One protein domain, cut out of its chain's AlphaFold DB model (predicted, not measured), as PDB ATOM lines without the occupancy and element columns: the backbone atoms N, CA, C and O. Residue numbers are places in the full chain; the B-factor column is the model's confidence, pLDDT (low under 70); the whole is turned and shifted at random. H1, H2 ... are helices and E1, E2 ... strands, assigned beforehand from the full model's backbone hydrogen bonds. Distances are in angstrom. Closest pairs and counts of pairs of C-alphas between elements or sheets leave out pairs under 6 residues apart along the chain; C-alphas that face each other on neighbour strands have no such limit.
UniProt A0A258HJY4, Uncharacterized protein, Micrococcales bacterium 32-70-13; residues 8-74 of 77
ATOM      1  N   ALA A   8     145.247 141.930 103.591       96.62
ATOM      2  CA  ALA A   8     146.384 142.062 104.504       96.62
ATOM      3  C   ALA A   8     146.775 140.729 105.175       96.62
ATOM      4  O   ALA A   8     147.959 140.446 105.355       96.62
ATOM      5  N   ASP A   9     145.796 139.882 105.497       97.75
ATOM      6  CA  ASP A   9     146.039 138.575 106.109       97.75
ATOM      7  C   ASP A   9     146.618 137.570 105.108       97.75
ATOM      8  O   ASP A   9     147.410 136.713 105.497       97.75
ATOM      9  N   ARG A  10     146.288 137.691 103.814       97.19
ATOM     10  CA  ARG A  10     146.921 136.894 102.747       97.19
ATOM     11  C   ARG A  10     148.398 137.238 102.611       97.19
ATOM     12  O   ARG A  10     149.222 136.329 102.587       97.19
ATOM     13  N   ALA A  11     148.728 138.530 102.597       95.62
ATOM     14  CA  ALA A  11     150.113 138.992 102.562       95.62
ATOM     15  C   ALA A  11     150.887 138.525 103.806       95.62
ATOM     16  O   ALA A  11     151.990 137.992 103.694       95.62
ATOM     17  N   ARG A  12     150.279 138.633 104.999       97.38
ATOM     18  CA  ARG A  12     150.879 138.133 106.245       97.38
ATOM     19  C   ARG A  12     151.098 136.621 106.216       97.38
ATOM     20  O   ARG A  12     152.130 136.152 106.683       97.38
ATOM     21  N   PHE A  13     150.137 135.866 105.686       96.12
ATOM     22  CA  PHE A  13     150.262 134.422 105.512       96.12
ATOM     23  C   PHE A  13     151.412 134.077 104.560       96.12
ATOM     24  O   PHE A  13     152.266 133.278 104.926       96.12
ATOM     25  N   ALA A  14     151.464 134.709 103.385       95.56
ATOM     26  CA  ALA A  14     152.513 134.474 102.395       95.56
ATOM     27  C   ALA A  14     153.910 134.753 102.974       95.56
ATOM     28  O   ALA A  14     154.798 133.914 102.850       95.56
ATOM     29  N   ALA A  15     154.076 135.872 103.688       96.00
ATOM     30  CA  ALA A  15     155.324 136.208 104.369       96.00
ATOM     31  C   ALA A  15     155.700 135.181 105.450       96.00
ATOM     32  O   ALA A  15     156.848 134.766 105.531       96.00
ATOM     33  N   ALA A  16     154.741 134.731 106.264       96.81
ATOM     34  CA  ALA A  16     155.009 133.742 107.307       96.81
ATOM     35  C   ALA A  16     155.415 132.376 106.733       96.81
ATOM     36  O   ALA A  16     156.289 131.714 107.284       96.81
ATOM     37  N   VAL A  17     154.779 131.947 105.640       96.12
ATOM     38  CA  VAL A  17     155.060 130.653 105.009       96.12
ATOM     39  C   VAL A  17     156.388 130.663 104.251       96.12
ATOM     40  O   VAL A  17     157.060 129.637 104.232       96.12
ATOM     41  N   ALA A  18     156.801 131.804 103.694       94.38
ATOM     42  CA  ALA A  18     158.098 131.950 103.029       94.38
ATOM     43  C   ALA A  18     159.301 131.684 103.960       94.38
ATOM     44  O   ALA A  18     160.358 131.277 103.487       94.38
ATOM     45  N   GLU A  19     159.133 131.865 105.273       96.50
ATOM     46  CA  GLU A  19     160.170 131.610 106.284       96.50
ATOM     47  C   GLU A  19     160.192 130.152 106.786       96.50
ATOM     48  O   GLU A  19     161.073 129.765 107.559       96.50
ATOM     49  N   LEU A  20     159.214 129.326 106.398       96.69
ATOM     50  CA  LEU A  20     159.151 127.929 106.825       96.69
ATOM     51  C   LEU A  20     160.079 127.053 105.969       96.69
ATOM     52  O   LEU A  20     160.194 127.256 104.761       96.69
ATOM     53  N   PRO A  21     160.706 126.016 106.555       96.94
ATOM     54  CA  PRO A  21     161.447 125.045 105.766       96.94
ATOM     55  C   PRO A  21     160.496 124.256 104.854       96.94
ATOM     56  O   PRO A  21     159.443 123.790 105.292       96.94
ATOM     57  N   GLY A  22     160.906 124.039 103.606       96.19
ATOM     58  CA  GLY A  22     160.156 123.261 102.620       96.19
ATOM     59  C   GLY A  22     159.696 124.106 101.440       96.19
ATOM     60  O   GLY A  22     160.319 125.109 101.111       96.19
ATOM     61  N   HIS A  23     158.629 123.650 100.782       96.19
ATOM     62  CA  HIS A  23     158.025 124.345  99.650       96.19
ATOM     63  C   HIS A  23     156.533 124.530  99.885       96.19
ATOM     64  O   HIS A  23     155.831 123.581 100.248       96.19
ATOM     65  N   TRP A  24     156.040 125.733  99.629       96.19
ATOM     66  CA  TRP A  24     154.622 126.035  99.655       96.19
ATOM     67  C   TRP A  24     154.032 125.887  98.261       96.19
ATOM     68  O   TRP A  24     154.404 126.601  97.332       96.19
ATOM     69  N   ILE A  25     153.083 124.963  98.132       95.44
ATOM     70  CA  ILE A  25     152.260 124.826  96.936       95.44
ATOM     71  C   ILE A  25     150.931 125.543  97.174       95.44
ATOM     72  O   ILE A  25     150.225 125.246  98.142       95.44
ATOM     73  N   SER A  26     150.591 126.474  96.289       94.81
ATOM     74  CA  SER A  26     149.309 127.181  96.292       94.81
ATOM     75  C   SER A  26     148.562 126.915  94.991       94.81
ATOM     76  O   SER A  26     149.151 126.841  93.913       94.81
ATOM     77  N   LEU A  27     147.250 126.760  95.130       95.19
ATOM     78  CA  LEU A  27     146.281 126.772  94.049       95.19
ATOM     79  C   LEU A  27     145.227 127.787  94.458       95.19
ATOM     80  O   LEU A  27     144.424 127.538  95.361       95.19
ATOM     81  N   ASP A  28     145.255 128.944  93.821       95.44
ATOM     82  CA  ASP A  28     144.326 130.022  94.108       95.44
ATOM     83  C   ASP A  28     143.967 130.748  92.803       95.44
ATOM     84  O   ASP A  28     144.687 130.676  91.803       95.44
ATOM     85  N   GLY A  29     142.824 131.438  92.798       94.69
ATOM     86  CA  GLY A  29     142.456 132.298  91.674       94.69
ATOM     87  C   GLY A  29     143.515 133.383  91.460       94.69
ATOM     88  O   GLY A  29     144.096 133.878  92.430       94.69
ATOM     89  N   ARG A  30     143.731 133.796  90.210       93.19
ATOM     90  CA  ARG A  30     144.792 134.735  89.794       93.19
ATOM     91  C   ARG A  30     144.898 136.008  90.644       93.19
ATOM     92  O   ARG A  30     145.987 136.530  90.837       93.19
ATOM     93  N   ARG A  31     143.778 136.495  91.188       92.62
ATOM     94  CA  ARG A  31     143.703 137.726  92.000       92.62
ATOM     95  C   ARG A  31     143.802 137.513  93.516       92.62
ATOM     96  O   ARG A  31     143.667 138.465  94.283       92.62
ATOM     97  N   VAL A  32     143.968 136.277  93.985       95.25
ATOM     98  CA  VAL A  32     144.017 135.976  95.425       95.25
ATOM     99  C   VAL A  32     145.352 136.400  96.033       95.25
ATOM    100  O   VAL A  32     145.346 136.969  97.126       95.25
ATOM    101  N   LEU A  33     146.448 136.156  95.310       95.12
ATOM    102  CA  LEU A  33     147.821 136.546  95.635       95.12
ATOM    103  C   LEU A  33     148.341 137.453  94.505       95.12
ATOM    104  O   LEU A  33     148.755 136.923  93.471       95.12
ATOM    105  N   PRO A  34     148.264 138.790  94.649       94.19
ATOM    106  CA  PRO A  34     148.586 139.732  93.574       94.19
ATOM    107  C   PRO A  34     149.963 139.506  92.947       94.19
ATOM    108  O   PRO A  34     150.073 139.456  91.728       94.19
ATOM    109  N   GLU A  35     150.983 139.247  93.763       94.50
ATOM    110  CA  GLU A  35     152.361 139.040  93.312       94.50
ATOM    111  C   GLU A  35     152.499 137.781  92.437       94.50
ATOM    112  O   GLU A  35     153.255 137.765  91.464       94.50
ATOM    113  N   VAL A  36     151.730 136.728  92.743       95.06
ATOM    114  CA  VAL A  36     151.670 135.503  91.929       95.06
ATOM    115  C   VAL A  36     150.941 135.772  90.615       95.06
ATOM    116  O   VAL A  36     151.376 135.291  89.570       95.06
ATOM    117  N   GLY A  37     149.842 136.529  90.661       94.44
ATOM    118  CA  GLY A  37     149.076 136.922  89.478       94.44
ATOM    119  C   GLY A  37     149.906 137.755  88.502       94.44
ATOM    120  O   GLY A  37     149.991 137.407  87.328       94.44
ATOM    121  N   GLU A  38     150.600 138.778  88.999       94.06
ATOM    122  CA  GLU A  38     151.495 139.634  88.210       94.06
ATOM    123  C   GLU A  38     152.636 138.829  87.568       94.06
ATOM    124  O   GLU A  38     152.928 138.984  86.382       94.06
ATOM    125  N   ALA A  39     153.255 137.906  88.316       93.56
ATOM    126  CA  ALA A  39     154.263 137.005  87.761       93.56
ATOM    127  C   ALA A  39     153.672 136.048  86.710       93.56
ATOM    128  O   ALA A  39     154.331 135.711  85.721       93.56
ATOM    129  N   ALA A  40     152.430 135.599  86.912       94.06
ATOM    130  CA  ALA A  40     151.738 134.721  85.980       94.06
ATOM    131  C   ALA A  40     151.390 135.444  84.678       94.06
ATOM    132  O   ALA A  40     151.476 134.823  83.628       94.06
ATOM    133  N   ASP A  41     151.077 136.737  84.697       92.19
ATOM    134  CA  ASP A  41     150.774 137.493  83.476       92.19
ATOM    135  C   ASP A  41     151.950 137.520  82.488       92.19
ATOM    136  O   ASP A  41     151.738 137.510  81.274       92.19
ATOM    137  N   ALA A  42     153.187 137.471  82.989       90.06
ATOM    138  CA  ALA A  42     154.386 137.390  82.157       90.06
ATOM    139  C   ALA A  42     154.676 135.972  81.623       90.06
ATOM    140  O   ALA A  42     155.192 135.828  80.516       90.06
ATOM    141  N   LEU A  43     154.381 134.925  82.403       90.25
ATOM    142  CA  LEU A  43     154.788 133.536  82.114       90.25
ATOM    143  C   LEU A  43     153.667 132.667  81.525       90.25
ATOM    144  O   LEU A  43     153.915 131.738  80.760       90.25
ATOM    145  N   LEU A  44     152.430 132.958  81.909       89.31
ATOM    146  CA  LEU A  44     151.200 132.243  81.590       89.31
ATOM    147  C   LEU A  44     150.063 133.253  81.354       89.31
ATOM    148  O   LEU A  44     149.121 133.300  82.152       89.31
ATOM    149  N   PRO A  45     150.096 134.052  80.269       85.31
ATOM    150  CA  PRO A  45     149.025 135.003  79.973       85.31
ATOM    151  C   PRO A  45     147.659 134.312  79.999       85.31
ATOM    152  O   PRO A  45     147.514 133.190  79.509       85.31
ATOM    153  N   GLY A  46     146.659 134.937  80.607       83.62
ATOM    154  CA  GLY A  46     145.383 134.288  80.886       83.62
ATOM    155  C   GLY A  46     144.306 135.270  81.317       83.62
ATOM    156  O   GLY A  46     144.496 136.485  81.261       83.62
ATOM    157  N   VAL A  47     143.164 134.733  81.726       86.94
ATOM    158  CA  VAL A  47     141.992 135.510  82.140       86.94
ATOM    159  C   VAL A  47     141.910 135.599  83.659       86.94
ATOM    160  O   VAL A  47     142.519 134.826  84.395       86.94
ATOM    161  N   ASP A  48     141.170 136.588  84.143       84.81
ATOM    162  CA  ASP A  48     141.065 136.906  85.566       84.81
ATOM    163  C   ASP A  48     140.476 135.786  86.444       84.81
ATOM    164  O   ASP A  48     140.670 135.804  87.663       84.81
ATOM    165  N   ASP A  49     139.692 134.886  85.854       88.06
ATOM    166  CA  ASP A  49     139.048 133.735  86.492       88.06
ATOM    167  C   ASP A  49     139.903 132.457  86.443       88.06
ATOM    168  O   ASP A  49     139.502 131.434  87.004       88.06
ATOM    169  N   ASP A  50     141.106 132.522  85.859       93.12
ATOM    170  CA  ASP A  50     142.078 131.432  85.904       93.12
ATOM    171  C   ASP A  50     142.508 131.122  87.348       93.12
ATOM    172  O   ASP A  50     142.719 132.012  88.183       93.12
ATOM    173  N   PHE A  51     142.738 129.835  87.614       95.81
ATOM    174  CA  PHE A  51     143.414 129.369  88.820       95.81
ATOM    175  C   PHE A  51     144.870 129.062  88.507       95.81
ATOM    176  O   PHE A  51     145.184 128.387  87.526       95.81
ATOM    177  N   VAL A  52     145.763 129.563  89.353       96.00
ATOM    178  CA  VAL A  52     147.207 129.454  89.166       96.00
ATOM    179  C   VAL A  52     147.764 128.480  90.194       96.00
ATOM    180  O   VAL A  52     147.614 128.678  91.399       96.00
ATOM    181  N   LEU A  53     148.431 127.434  89.708       96.25
ATOM    182  CA  LEU A  53     149.297 126.590  90.521       96.25
ATOM    183  C   LEU A  53     150.640 127.299  90.677       96.25
ATOM    184  O   LEU A  53     151.284 127.630  89.679       96.25
ATOM    185  N   SER A  54     151.081 127.496  91.913       95.88
ATOM    186  CA  SER A  54     152.369 128.109  92.222       95.88
ATOM    187  C   SER A  54     153.164 127.292  93.235       95.88
ATOM    188  O   SER A  54     152.600 126.563  94.054       95.88
ATOM    189  N   ARG A  55     154.489 127.421  93.164       96.19
ATOM    190  CA  ARG A  55     155.442 126.910  94.151       96.19
ATOM    191  C   ARG A  55     156.273 128.074  94.660       96.19
ATOM    192  O   ARG A  55     156.940 128.725  93.862       96.19
ATOM    193  N   ASP A  56     156.230 128.326  95.961       95.56
ATOM    194  CA  ASP A  56     156.968 129.412  96.618       95.56
ATOM    195  C   ASP A  56     156.717 130.775  95.945       95.56
ATOM    196  O   ASP A  56     157.632 131.553  95.692       95.56
ATOM    197  N   GLY A  57     155.461 131.027  95.560       93.88
ATOM    198  CA  GLY A  57     155.051 132.239  94.848       93.88
ATOM    199  C   GLY A  57     155.397 132.273  93.352       93.88
ATOM    200  O   GLY A  57     154.928 133.156  92.640       93.88
ATOM    201  N   ARG A  58     156.157 131.303  92.825       94.88
ATOM    202  CA  ARG A  58     156.431 131.198  91.387       94.88
ATOM    203  C   ARG A  58     155.294 130.453  90.675       94.88
ATOM    204  O   ARG A  58     155.042 129.295  91.018       94.88
ATOM    205  N   PRO A  59     154.631 131.050  89.672       95.81
ATOM    206  CA  PRO A  59     153.584 130.374  88.913       95.81
ATOM    207  C   PRO A  59     154.172 129.252  88.043       95.81
ATOM    208  O   PRO A  59     155.234 129.407  87.440       95.81
ATOM    209  N   LEU A  60     153.470 128.119  87.989       96.00
ATOM    210  CA  LEU A  60     153.868 126.910  87.257       96.00
ATOM    211  C   LEU A  60     152.836 126.478  86.217       96.00
ATOM    212  O   LEU A  60     153.205 125.923  85.188       96.00
ATOM    213  N   ALA A  61     151.547 126.692  86.474       96.25
ATOM    214  CA  ALA A  61     150.490 126.270  85.564       96.25
ATOM    215  C   ALA A  61     149.203 127.063  85.779       96.25
ATOM    216  O   ALA A  61     148.938 127.543  86.882       96.25
ATOM    217  N   VAL A  62     148.378 127.117  84.736       96.06
ATOM    218  CA  VAL A  62     146.942 127.351  84.885       96.06
ATOM    219  C   VAL A  62     146.249 126.001  85.006       96.06
ATOM    220  O   VAL A  62     146.498 125.078  84.222       96.06
ATOM    221  N   VAL A  63     145.390 125.886  86.007       95.56
ATOM    222  CA  VAL A  63     144.676 124.663  86.373       95.56
ATOM    223  C   VAL A  63     143.179 124.935  86.465       95.56
ATOM    224  O   VAL A  63     142.748 126.085  86.563       95.56
ATOM    225  N   SER A  64     142.374 123.878  86.446       94.75
ATOM    226  CA  SER A  64     140.954 123.982  86.783       94.75
ATOM    227  C   SER A  64     140.768 124.503  88.225       94.75
ATOM    228  O   SER A  64     141.656 124.317  89.063       94.75
ATOM    229  N   PRO A  65     139.607 125.097  88.576       91.56
ATOM    230  CA  PRO A  65     139.350 125.668  89.908       91.56
ATOM    231  C   PRO A  65     139.605 124.756  91.116       91.56
ATOM    232  O   PRO A  65     139.791 125.234  92.235       91.56
ATOM    233  N   HIS A  66     139.604 123.439  90.906       89.94
ATOM    234  CA  HIS A  66     139.836 122.435  91.943       89.94
ATOM    235  C   HIS A  66     141.131 121.637  91.747       89.94
ATOM    236  O   HIS A  66     141.425 120.757  92.552       89.94
ATOM    237  N   GLY A  67     141.918 121.948  90.714       91.12
ATOM    238  CA  GLY A  67     143.213 121.317  90.462       91.12
ATOM    239  C   GLY A  67     143.146 119.884  89.944       91.12
ATOM    240  O   GLY A  67     144.161 119.195  89.956       91.12
ATOM    241  N   ASP A  68     141.980 119.421  89.486       94.81
ATOM    242  CA  ASP A  68     141.814 118.098  88.878       94.81
ATOM    243  C   ASP A  68     142.412 118.013  87.465       94.81
ATOM    244  O   ASP A  68     142.683 116.917  86.972       94.81
ATOM    245  N   ARG A  69     142.662 119.162  86.821       95.81
ATOM    246  CA  ARG A  69     143.275 119.238  85.494       95.81
ATOM    247  C   ARG A  69     144.267 120.391  85.381       95.81
ATOM    248  O   ARG A  69     144.003 121.507  85.824       95.81
ATOM    249  N   ILE A  70     145.388 120.115  84.715       95.75
ATOM    250  CA  ILE A  70     146.299 121.139  84.198       95.75
ATOM    251  C   ILE A  70     145.773 121.562  82.831       95.75
ATOM    252  O   ILE A  70     145.714 120.744  81.916       95.75
ATOM    253  N   GLU A  71     145.396 122.829  82.701       94.50
ATOM    254  CA  GLU A  71     144.937 123.388  81.429       94.50
ATOM    255  C   GLU A  71     146.132 123.851  80.596       94.50
ATOM    256  O   GLU A  71     146.195 123.625  79.388       94.50
ATOM    257  N   ARG A  72     147.110 124.494  81.246       93.69
ATOM    258  CA  ARG A  72     148.329 125.010  80.612       93.69
ATOM    259  C   ARG A  72     149.494 124.949  81.585       93.69
ATOM    260  O   ARG A  72     149.363 125.383  82.723       93.69
ATOM    261  N   TRP A  73     150.642 124.473  81.124       93.81
ATOM    262  CA  TRP A  73     151.868 124.396  81.919       93.81
ATOM    263  C   TRP A  73     152.862 125.477  81.484       93.81
ATOM    264  O   TRP A  73     153.058 125.680  80.285       93.81
ATOM    265  N   ALA A  74     153.502 126.157  82.437       88.38
ATOM    266  CA  ALA A  74     154.625 127.041  82.159       88.38
ATOM    267  C   ALA A  74     155.834 126.154  81.877       88.38
ATOM    268  O   ALA A  74     156.405 125.555  82.788       88.38
TER     269      ALA A  74
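This is residues 8 to 74 of the 77 residues of an uncharacterized protein of Micrococcales bacterium 32-70-13 (UniProt A0A258HJY4). A strongly twisted sheet of four antiparallel strands has one helix, H2, crossing over one of its faces, while a second helix, H1, sits off the sheet, beyond the edge strand E1. It is a structure of two layers, H2 on one face of the sheet E1 E2 E3 E4, with no named helix on the other face. The printed part has 67 residues, with two named helices and four named strands in the order H1 E1 H2 E2 E3 E4; across the sheet the order is E1 E2 E3 E4, and the class is mixed, helices and strands. The whole is compact, with a radius of gyration of the C-alphas of 11.4 A and spans of 30 by 22 by 20 A.

In the sheet, E1, residues 25 to 29, is an edge strand and the antiparallel neighbour of E2, residues 51 to 55, with N 26 and O 54 3.0 A apart and N 52 and O 28 2.9 A apart, within hydrogen-bond range. E2 and E3, residues 58 to 63, form a hairpin, with N 53 and O 61 2.9 A apart. E3 and E4, residues 70 to 73, form another, with N 62 and O 72 2.8 A apart; E4 is the other edge strand. E2, E3 and E4 are a meander, each strand the antiparallel neighbour of the one before. H2, residues 34 to 43, is on the sheet at a height over the sheet of 9.2 A. It runs across the strands, at 87 degrees to E1 on the local plane, and lies only just over E1, E2 and E3, with 3 of its 10 C-alphas falling on each. Its closest C-alphas to E3 are those of Ala 40 and Pro 59, 5.6 A apart. H1, residues 8 to 18, is not on the sheet, and is apart from H2, E2, E3 and E4. Every O i to N i+4 pair is within hydrogen-bond range in H1, and 5 of 6 in H2.

E3 is the longest strand by residues, 14.4 A from Arg 58 to Val 63; E1 and E2 each measure 13.4 A, and E4 6.8 A. H2 measures 14.4 A from C-alpha 34 at (148.586, 139.732, 93.574). H1 measures 15.5 A and begins at C-alpha 8, (146.384, 142.062, 104.504). E4 ends at C-alpha 73, (151.868, 124.396, 81.919).

The two C-alphas farthest apart are those of Pro 21 and Val 47, 32.3 A. The printed part, residues 8 to 74, has no cut. The links E1 to H2 and E2 to E3 are tight, the other three are short, and no link is long. The mean pLDDT of the printed part is 94.1, and no printed residue is under 70.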